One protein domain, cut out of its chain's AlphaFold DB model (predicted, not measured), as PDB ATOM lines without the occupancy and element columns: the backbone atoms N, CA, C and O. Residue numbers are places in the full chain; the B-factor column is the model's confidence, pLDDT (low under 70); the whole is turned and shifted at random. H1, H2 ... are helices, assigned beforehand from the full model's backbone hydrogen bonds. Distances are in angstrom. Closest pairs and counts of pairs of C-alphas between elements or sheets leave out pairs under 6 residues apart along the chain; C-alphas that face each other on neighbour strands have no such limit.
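Overview. This is residues 5 to 61 of the 70 residues of an uncharacterized protein of viral metagenome (UniProt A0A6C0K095). Picture a loose, open frame built on one long helix, H2, with a shorter helix folded back at each end on the same side of it. H3 makes a helical hairpin with the last part of H2, while H1 is held off from both, and residues 11 to 18 stick out. The printed part has 57 residues with three named helices, H1, H2 and H3 in chain order, and no named strand: all helix. It is loose, with a radius of gyration of the C-alphas of 14.2 A, and its outline is a rod of 42 by 19 by 13 A.

Arrangement. Begin with H1, residues 5 to 13, which is apart from H2, residues 21 to 44. H1 is also apart from H3, residues 49 to 59. Going on to H2, look at its residues 34 to 42, which alone touch H3; the closest C-alphas are those of Ile 42 and Ala 52, 5.9 A apart. These two helices, a hairpin, run opposite ways at a shallow tilt of 32 degrees, only just short of steep. In H2 and H3 every O i to N i+4 pair is within hydrogen-bond range; in H1 3 of 5 are.

Along the chain. Find C-alpha 5 at (-36.060, -12.792, 30.870), where H1 begins. At C-alpha 21, (-24.249, -24.889, 20.491), H2 sets out and runs 34.8 A to C-alpha 44. H3 runs 15.4 A from C-alpha 49 to C-alpha 59 at (-21.128, -6.593, 35.770).

Size, cuts and confidence. The two C-alphas farthest apart, those of Gly 17 and Asp 46, are 42.7 A apart. The printed part has no cut; the link from H1 to H2 is short, and that from H2 to H3 is tight. Look in the B-factor column for low confidence: residues 5 to 19 are under 70.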
ATOM      1  N   PHE A   5     -37.023 -13.735  31.460       39.28
ATOM      2  CA  PHE A   5     -36.060 -12.792  30.870       39.28
ATOM      3  C   PHE A   5     -34.837 -13.475  30.240       39.28
ATOM      4  O   PHE A   5     -34.236 -12.901  29.332       39.28
ATOM      5  N   ARG A   6     -34.499 -14.707  30.659       47.66
ATOM      6  CA  ARG A   6     -33.399 -15.491  30.065       47.66
ATOM      7  C   ARG A   6     -33.701 -15.824  28.604       47.66
ATOM      8  O   ARG A   6     -32.844 -15.657  27.749       47.66
ATOM      9  N   PHE A   7     -34.945 -16.199  28.306       42.31
ATOM     10  CA  PHE A   7     -35.368 -16.562  26.951       42.31
ATOM     11  C   PHE A   7     -35.598 -15.363  26.022       42.31
ATOM     12  O   PHE A   7     -35.374 -15.470  24.817       42.31
ATOM     13  N   LEU A   8     -36.042 -14.221  26.557       39.81
ATOM     14  CA  LEU A   8     -36.363 -13.048  25.738       39.81
ATOM     15  C   LEU A   8     -35.116 -12.308  25.239       39.81
ATOM     16  O   LEU A   8     -35.118 -11.832  24.109       39.81
ATOM     17  N   ASN A   9     -34.045 -12.256  26.035       44.69
ATOM     18  CA  ASN A   9     -32.819 -11.564  25.621       44.69
ATOM     19  C   ASN A   9     -31.957 -12.403  24.666       44.69
ATOM     20  O   ASN A   9     -31.277 -11.872  23.795       44.69
ATOM     21  N   LEU A  10     -32.062 -13.726  24.784       46.72
ATOM     22  CA  LEU A  10     -31.512 -14.672  23.825       46.72
ATOM     23  C   LEU A  10     -32.228 -14.534  22.462       46.72
ATOM     24  O   LEU A  10     -31.561 -14.441  21.437       46.72
ATOM     25  N   LYS A  11     -33.564 -14.361  22.438       44.72
ATOM     26  CA  LYS A  11     -34.344 -14.122  21.202       44.72
ATOM     27  C   LYS A  11     -33.947 -12.898  20.386       44.72
ATOM     28  O   LYS A  11     -33.937 -13.001  19.166       44.72
ATOM     29  N   GLY A  12     -33.577 -11.790  21.022       42.31
ATOM     30  CA  GLY A  12     -33.139 -10.584  20.305       42.31
ATOM     31  C   GLY A  12     -31.772 -10.719  19.621       42.31
ATOM     32  O   GLY A  12     -31.502 -10.008  18.662       42.31
ATOM     33  N   LEU A  13     -30.924 -11.645  20.082       47.91
ATOM     34  CA  LEU A  13     -29.637 -11.981  19.456       47.91
ATOM     35  C   LEU A  13     -29.762 -13.117  18.417       47.91
ATOM     36  O   LEU A  13     -28.805 -13.380  17.694       47.91
ATOM     37  N   PHE A  14     -30.919 -13.792  18.336       52.06
ATOM     38  CA  PHE A  14     -31.159 -14.956  17.469       52.06
ATOM     39  C   PHE A  14     -31.612 -14.623  16.040       52.06
ATOM     40  O   PHE A  14     -31.619 -15.525  15.203       52.06
ATOM     41  N   GLU A  15     -32.003 -13.380  15.742       47.28
ATOM     42  CA  GLU A  15     -32.564 -13.033  14.424       47.28
ATOM     43  C   GLU A  15     -31.513 -12.847  13.309       47.28
ATOM     44  O   GLU A  15     -31.890 -12.878  12.142       47.28
ATOM     45  N   ASP A  16     -30.210 -12.775  13.622       49.91
ATOM     46  CA  ASP A  16     -29.157 -12.438  12.636       49.91
ATOM     47  C   ASP A  16     -28.169 -13.568  12.264       49.91
ATOM     48  O   ASP A  16     -27.157 -13.328  11.607       49.91
ATOM     49  N   GLY A  17     -28.475 -14.828  12.587       52.44
ATOM     50  CA  GLY A  17     -27.754 -15.982  12.028       52.44
ATOM     51  C   GLY A  17     -27.047 -16.852  13.067       52.44
ATOM     52  O   GLY A  17     -26.100 -16.438  13.722       52.44
ATOM     53  N   GLN A  18     -27.562 -18.080  13.178       52.84
ATOM     54  CA  GLN A  18     -27.045 -19.272  13.864       52.84
ATOM     55  C   GLN A  18     -25.904 -19.061  14.877       52.84
ATOM     56  O   GLN A  18     -24.726 -19.191  14.552       52.84
ATOM     57  N   VAL A  19     -26.283 -18.866  16.142       60.28
ATOM     58  CA  VAL A  19     -25.393 -19.102  17.287       60.28
ATOM     59  C   VAL A  19     -25.174 -20.611  17.409       60.28
ATOM     60  O   VAL A  19     -26.141 -21.376  17.438       60.28
ATOM     61  N   SER A  20     -23.918 -21.054  17.434       73.69
ATOM     62  CA  SER A  20     -23.596 -22.480  17.546       73.69
ATOM     63  C   SER A  20     -23.828 -22.987  18.978       73.69
ATOM     64  O   SER A  20     -23.800 -22.212  19.935       73.69
ATOM     65  N   MET A  21     -24.045 -24.294  19.157       75.44
ATOM     66  CA  MET A  21     -24.249 -24.889  20.491       75.44
ATOM     67  C   MET A  21     -23.064 -24.594  21.427       75.44
ATOM     68  O   MET A  21     -23.242 -24.338  22.614       75.44
ATOM     69  N   GLU A  22     -21.850 -24.574  20.880       74.00
ATOM     70  CA  GLU A  22     -20.617 -24.228  21.586       74.00
ATOM     71  C   GLU A  22     -20.655 -22.789  22.109       74.00
ATOM     72  O   GLU A  22     -20.260 -22.538  23.246       74.00
ATOM     73  N   GLN A  23     -21.174 -21.847  21.319       71.56
ATOM     74  CA  GLN A  23     -21.326 -20.454  21.739       71.56
ATOM     75  C   GLN A  23     -22.366 -20.311  22.854       71.56
ATOM     76  O   GLN A  23     -22.145 -19.539  23.785       71.56
ATOM     77  N   THR A  24     -23.460 -21.078  22.810       75.06
ATOM     78  CA  THR A  24     -24.448 -21.120  23.902       75.06
ATOM     79  C   THR A  24     -23.835 -21.668  25.188       75.06
ATOM     80  O   THR A  24     -23.936 -21.023  26.229       75.06
ATOM     81  N   ILE A  25     -23.136 -22.804  25.116       79.44
ATOM     82  CA  ILE A  25     -22.473 -23.410  26.282       79.44
ATOM     83  C   ILE A  25     -21.442 -22.447  26.881       79.44
ATOM     84  O   ILE A  25     -21.373 -22.291  28.099       79.44
ATOM     85  N   LEU A  26     -20.645 -21.785  26.040       74.75
ATOM     86  CA  LEU A  26     -19.650 -20.817  26.499       74.75
ATOM     87  C   LEU A  26     -20.293 -19.589  27.141       74.75
ATOM     88  O   LEU A  26     -19.773 -19.098  28.140       74.75
ATOM     89  N   TYR A  27     -21.410 -19.110  26.595       77.44
ATOM     90  CA  TYR A  27     -22.163 -18.011  27.191       77.44
ATOM     91  C   TYR A  27     -22.701 -18.386  28.574       77.44
ATOM     92  O   TYR A  27     -22.501 -17.634  29.529       77.44
ATOM     93  N   ASP A  28     -23.324 -19.559  28.697       79.88
ATOM     94  CA  ASP A  28     -23.876 -20.042  29.963       79.88
ATOM     95  C   ASP A  28     -22.779 -20.217  31.020       79.88
ATOM     96  O   ASP A  28     -22.905 -19.708  32.136       79.88
ATOM     97  N   LEU A  29     -21.664 -20.853  30.644       81.81
ATOM     98  CA  LEU A  29     -20.517 -21.058  31.528       81.81
ATOM     99  C   LEU A  29     -19.898 -19.729  31.974       81.81
ATOM    100  O   LEU A  29     -19.569 -19.546  33.148       81.81
ATOM    101  N   TRP A  30     -19.752 -18.784  31.045       81.75
ATOM    102  CA  TRP A  30     -19.215 -17.466  31.354       81.75
ATOM    103  C   TRP A  30     -20.138 -16.699  32.305       81.75
ATOM    104  O   TRP A  30     -19.668 -16.124  33.289       81.75
ATOM    105  N   PHE A  31     -21.448 -16.727  32.056       82.31
ATOM    106  CA  PHE A  31     -22.427 -16.043  32.892       82.31
ATOM    107  C   PHE A  31     -22.478 -16.625  34.309       82.31
ATOM    108  O   PHE A  31     -22.551 -15.876  35.287       82.31
ATOM    109  N   GLU A  32     -22.406 -17.951  34.437       86.31
ATOM    110  CA  GLU A  32     -22.350 -18.627  35.734       86.31
ATOM    111  C   GLU A  32     -21.088 -18.231  36.511       86.31
ATOM    112  O   GLU A  32     -21.175 -17.823  37.674       86.31
ATOM    113  N   TYR A  33     -19.929 -18.246  35.849       86.00
ATOM    114  CA  TYR A  33     -18.665 -17.837  36.457       86.00
ATOM    115  C   TYR A  33     -18.675 -16.363  36.891       86.00
ATOM    116  O   TYR A  33     -18.293 -16.038  38.018       86.00
ATOM    117  N   ALA A  34     -19.150 -15.465  36.025       85.88
ATOM    118  CA  ALA A  34     -19.262 -14.042  36.327       85.88
ATOM    119  C   ALA A  34     -20.193 -13.784  37.517       85.88
ATOM    120  O   ALA A  34     -19.872 -12.977  38.389       85.88
ATOM    121  N   THR A  35     -21.313 -14.511  37.590       89.81
ATOM    122  CA  THR A  35     -22.243 -14.444  38.723       89.81
ATOM    123  C   THR A  35     -21.543 -14.841  40.020       89.81
ATOM    124  O   THR A  35     -21.585 -14.084  40.990       89.81
ATOM    125  N   ALA A  36     -20.837 -15.974  40.033       91.38
ATOM    126  CA  ALA A  36     -20.113 -16.430  41.218       91.38
ATOM    127  C   ALA A  36     -19.055 -15.413  41.683       91.38
ATOM    128  O   ALA A  36     -18.949 -15.132  42.877       91.38
ATOM    129  N   LEU A  37     -18.305 -14.826  40.747       88.94
ATOM    130  CA  LEU A  37     -17.280 -13.830  41.057       88.94
ATOM    131  C   LEU A  37     -17.884 -12.541  41.634       88.94
ATOM    132  O   LEU A  37     -17.375 -12.009  42.620       88.94
ATOM    133  N   VAL A  38     -18.978 -12.050  41.048       90.31
ATOM    134  CA  VAL A  38     -19.674 -10.847  41.530       90.31
ATOM    135  C   VAL A  38     -20.197 -11.045  42.952       90.31
ATOM    136  O   VAL A  38     -20.012 -10.163  43.790       90.31
ATOM    137  N   GLU A  39     -20.788 -12.201  43.257       92.75
ATOM    138  CA  GLU A  39     -21.256 -12.497  44.616       92.75
ATOM    139  C   GLU A  39     -20.101 -12.583  45.623       92.75
ATOM    140  O   GLU A  39     -20.219 -12.054  46.728       92.75
ATOM    141  N   GLN A  40     -18.957 -13.163  45.244       94.50
ATOM    142  CA  GLN A  40     -17.768 -13.167  46.106       94.50
ATOM    143  C   GLN A  40     -17.272 -11.748  46.403       94.50
ATOM    144  O   GLN A  40     -16.944 -11.441  47.547       94.50
ATOM    145  N   VAL A  41     -17.249 -10.864  45.401       90.56
ATOM    146  CA  VAL A  41     -16.865  -9.457  45.595       90.56
ATOM    147  C   VAL A  41     -17.837  -8.752  46.541       90.56
ATOM    148  O   VAL A  41     -17.399  -8.048  47.446       90.56
ATOM    149  N   ILE A  42     -19.145  -8.967  46.374       93.69
ATOM    150  CA  ILE A  42     -20.174  -8.400  47.258       93.69
ATOM    151  C   ILE A  42     -19.952  -8.841  48.709       93.69
ATOM    152  O   ILE A  42     -20.007  -8.000  49.606       93.69
ATOM    153  N   GLN A  43     -19.656 -10.127  48.924       94.38
ATOM    154  CA  GLN A  43     -19.391 -10.687  50.251       94.38
ATOM    155  C   GLN A  43     -18.094 -10.148  50.868       94.38
ATOM    156  O   GLN A  43     -18.099  -9.714  52.015       94.38
ATOM    157  N   ILE A  44     -16.987 -10.149  50.118       96.31
ATOM    158  CA  ILE A  44     -15.674  -9.693  50.609       96.31
ATOM    159  C   ILE A  44     -15.695  -8.199  50.940       96.31
ATOM    160  O   ILE A  44     -15.063  -7.767  51.903       96.31
ATOM    161  N   CYS A  45     -16.404  -7.403  50.140       94.06
ATOM    162  CA  CYS A  45     -16.503  -5.962  50.332       94.06
ATOM    163  C   CYS A  45     -17.621  -5.539  51.299       94.06
ATOM    164  O   CYS A  45     -17.800  -4.334  51.474       94.06
ATOM    165  N   ASP A  46     -18.359  -6.491  51.885       94.75
ATOM    166  CA  ASP A  46     -19.494  -6.257  52.793       94.75
ATOM    167  C   ASP A  46     -20.449  -5.170  52.262       94.75
ATOM    168  O   ASP A  46     -20.763  -4.166  52.911       94.75
ATOM    169  N   LEU A  47     -20.829  -5.304  50.987       93.06
ATOM    170  CA  LEU A  47     -21.646  -4.294  50.324       93.06
ATOM    171  C   LEU A  47     -23.085  -4.356  50.836       93.06
ATOM    172  O   LEU A  47     -23.701  -5.417  50.858       93.06
ATOM    173  N   SER A  48     -23.659  -3.188  51.138       93.38
ATOM    174  CA  SER A  48     -25.095  -3.072  51.400       93.38
ATOM    175  C   SER A  48     -25.917  -3.543  50.198       93.38
ATOM    176  O   SER A  48     -25.479  -3.420  49.051       93.38
ATOM    177  N   ASP A  49     -27.141  -4.012  50.449       92.06
ATOM    178  CA  ASP A  49     -28.027  -4.572  49.419       92.06
ATOM    179  C   ASP A  49     -28.217  -3.644  48.208       92.06
ATOM    180  O   ASP A  49     -28.201  -4.093  47.060       92.06
ATOM    181  N   GLU A  50     -28.318  -2.333  48.446       92.81
ATOM    182  CA  GLU A  50     -28.425  -1.322  47.389       92.81
ATOM    183  C   GLU A  50     -27.174  -1.277  46.499       92.81
ATOM    184  O   GLU A  50     -27.273  -1.264  45.271       92.81
ATOM    185  N   LYS A  51     -25.977  -1.303  47.099       89.06
ATOM    186  CA  LYS A  51     -24.707  -1.299  46.357       89.06
ATOM    187  C   LYS A  51     -24.488  -2.626  45.641       89.06
ATOM    188  O   LYS A  51     -24.056  -2.634  44.491       89.06
ATOM    189  N   ALA A  52     -24.839  -3.736  46.285       91.50
ATOM    190  CA  ALA A  52     -24.790  -5.064  45.692       91.50
ATOM    191  C   ALA A  52     -25.687  -5.158  44.445       91.50
ATOM    192  O   ALA A  52     -25.268  -5.692  43.418       91.50
ATOM    193  N   ALA A  53     -26.893  -4.582  44.489       89.56
ATOM    194  CA  ALA A  53     -27.788  -4.518  43.333       89.56
ATOM    195  C   ALA A  53     -27.174  -3.735  42.158       89.56
ATOM    196  O   ALA A  53     -27.243  -4.196  41.016       89.56
ATOM    197  N   VAL A  54     -26.521  -2.601  42.432       88.94
ATOM    198  CA  VAL A  54     -25.815  -1.810  41.406       88.94
ATOM    199  C   VAL A  54     -24.661  -2.605  40.793       88.94
ATOM    200  O   VAL A  54     -24.528  -2.650  39.571       88.94
ATOM    201  N   VAL A  55     -23.854  -3.279  41.614       86.75
ATOM    202  CA  VAL A  55     -22.734  -4.109  41.139       86.75
ATOM    203  C   VAL A  55     -23.244  -5.235  40.235       86.75
ATOM    204  O   VAL A  55     -22.748  -5.383  39.117       86.75
ATOM    205  N   ARG A  56     -24.293  -5.962  40.637       87.88
ATOM    206  CA  ARG A  56     -24.919  -6.998  39.791       87.88
ATOM    207  C   ARG A  56     -25.373  -6.435  38.443       87.88
ATOM    208  O   ARG A  56     -25.095  -7.031  37.408       87.88
ATOM    209  N   GLN A  57     -26.018  -5.268  38.435       84.75
ATOM    210  CA  GLN A  57     -26.496  -4.628  37.204       84.75
ATOM    211  C   GLN A  57     -25.384  -4.113  36.283       84.75
ATOM    212  O   GLN A  57     -25.605  -3.981  35.080       84.75
ATOM    213  N   ILE A  58     -24.212  -3.767  36.815       82.62
ATOM    214  CA  ILE A  58     -23.077  -3.316  36.002       82.62
ATOM    215  C   ILE A  58     -22.360  -4.515  35.386       82.62
ATOM    216  O   ILE A  58     -22.126  -4.518  34.182       82.62
ATOM    217  N   TYR A  59     -22.041  -5.529  36.189       80.50
ATOM    218  CA  TYR A  59     -21.128  -6.593  35.770       80.50
ATOM    219  C   TYR A  59     -21.815  -7.795  35.113       80.50
ATOM    220  O   TYR A  59     -21.181  -8.475  34.307       80.50
ATOM    221  N   LEU A  60     -23.103  -8.037  35.388       81.75
ATOM    222  CA  LEU A  60     -23.870  -9.157  34.818       81.75
ATOM    223  C   LEU A  60     -24.745  -8.737  33.627       81.75
ATOM    224  O   LEU A  60     -25.792  -9.338  33.375       81.75
ATOM    225  N   ARG A  61     -24.358  -7.687  32.887       72.38
ATOM    226  CA  ARG A  61     -25.120  -7.264  31.704       72.38
ATOM    227  C   ARG A  61     -25.001  -8.299  30.583       72.38
ATOM    228  O   ARG A  61     -23.884  -8.629  30.192       72.38
TER     229      ARG A  61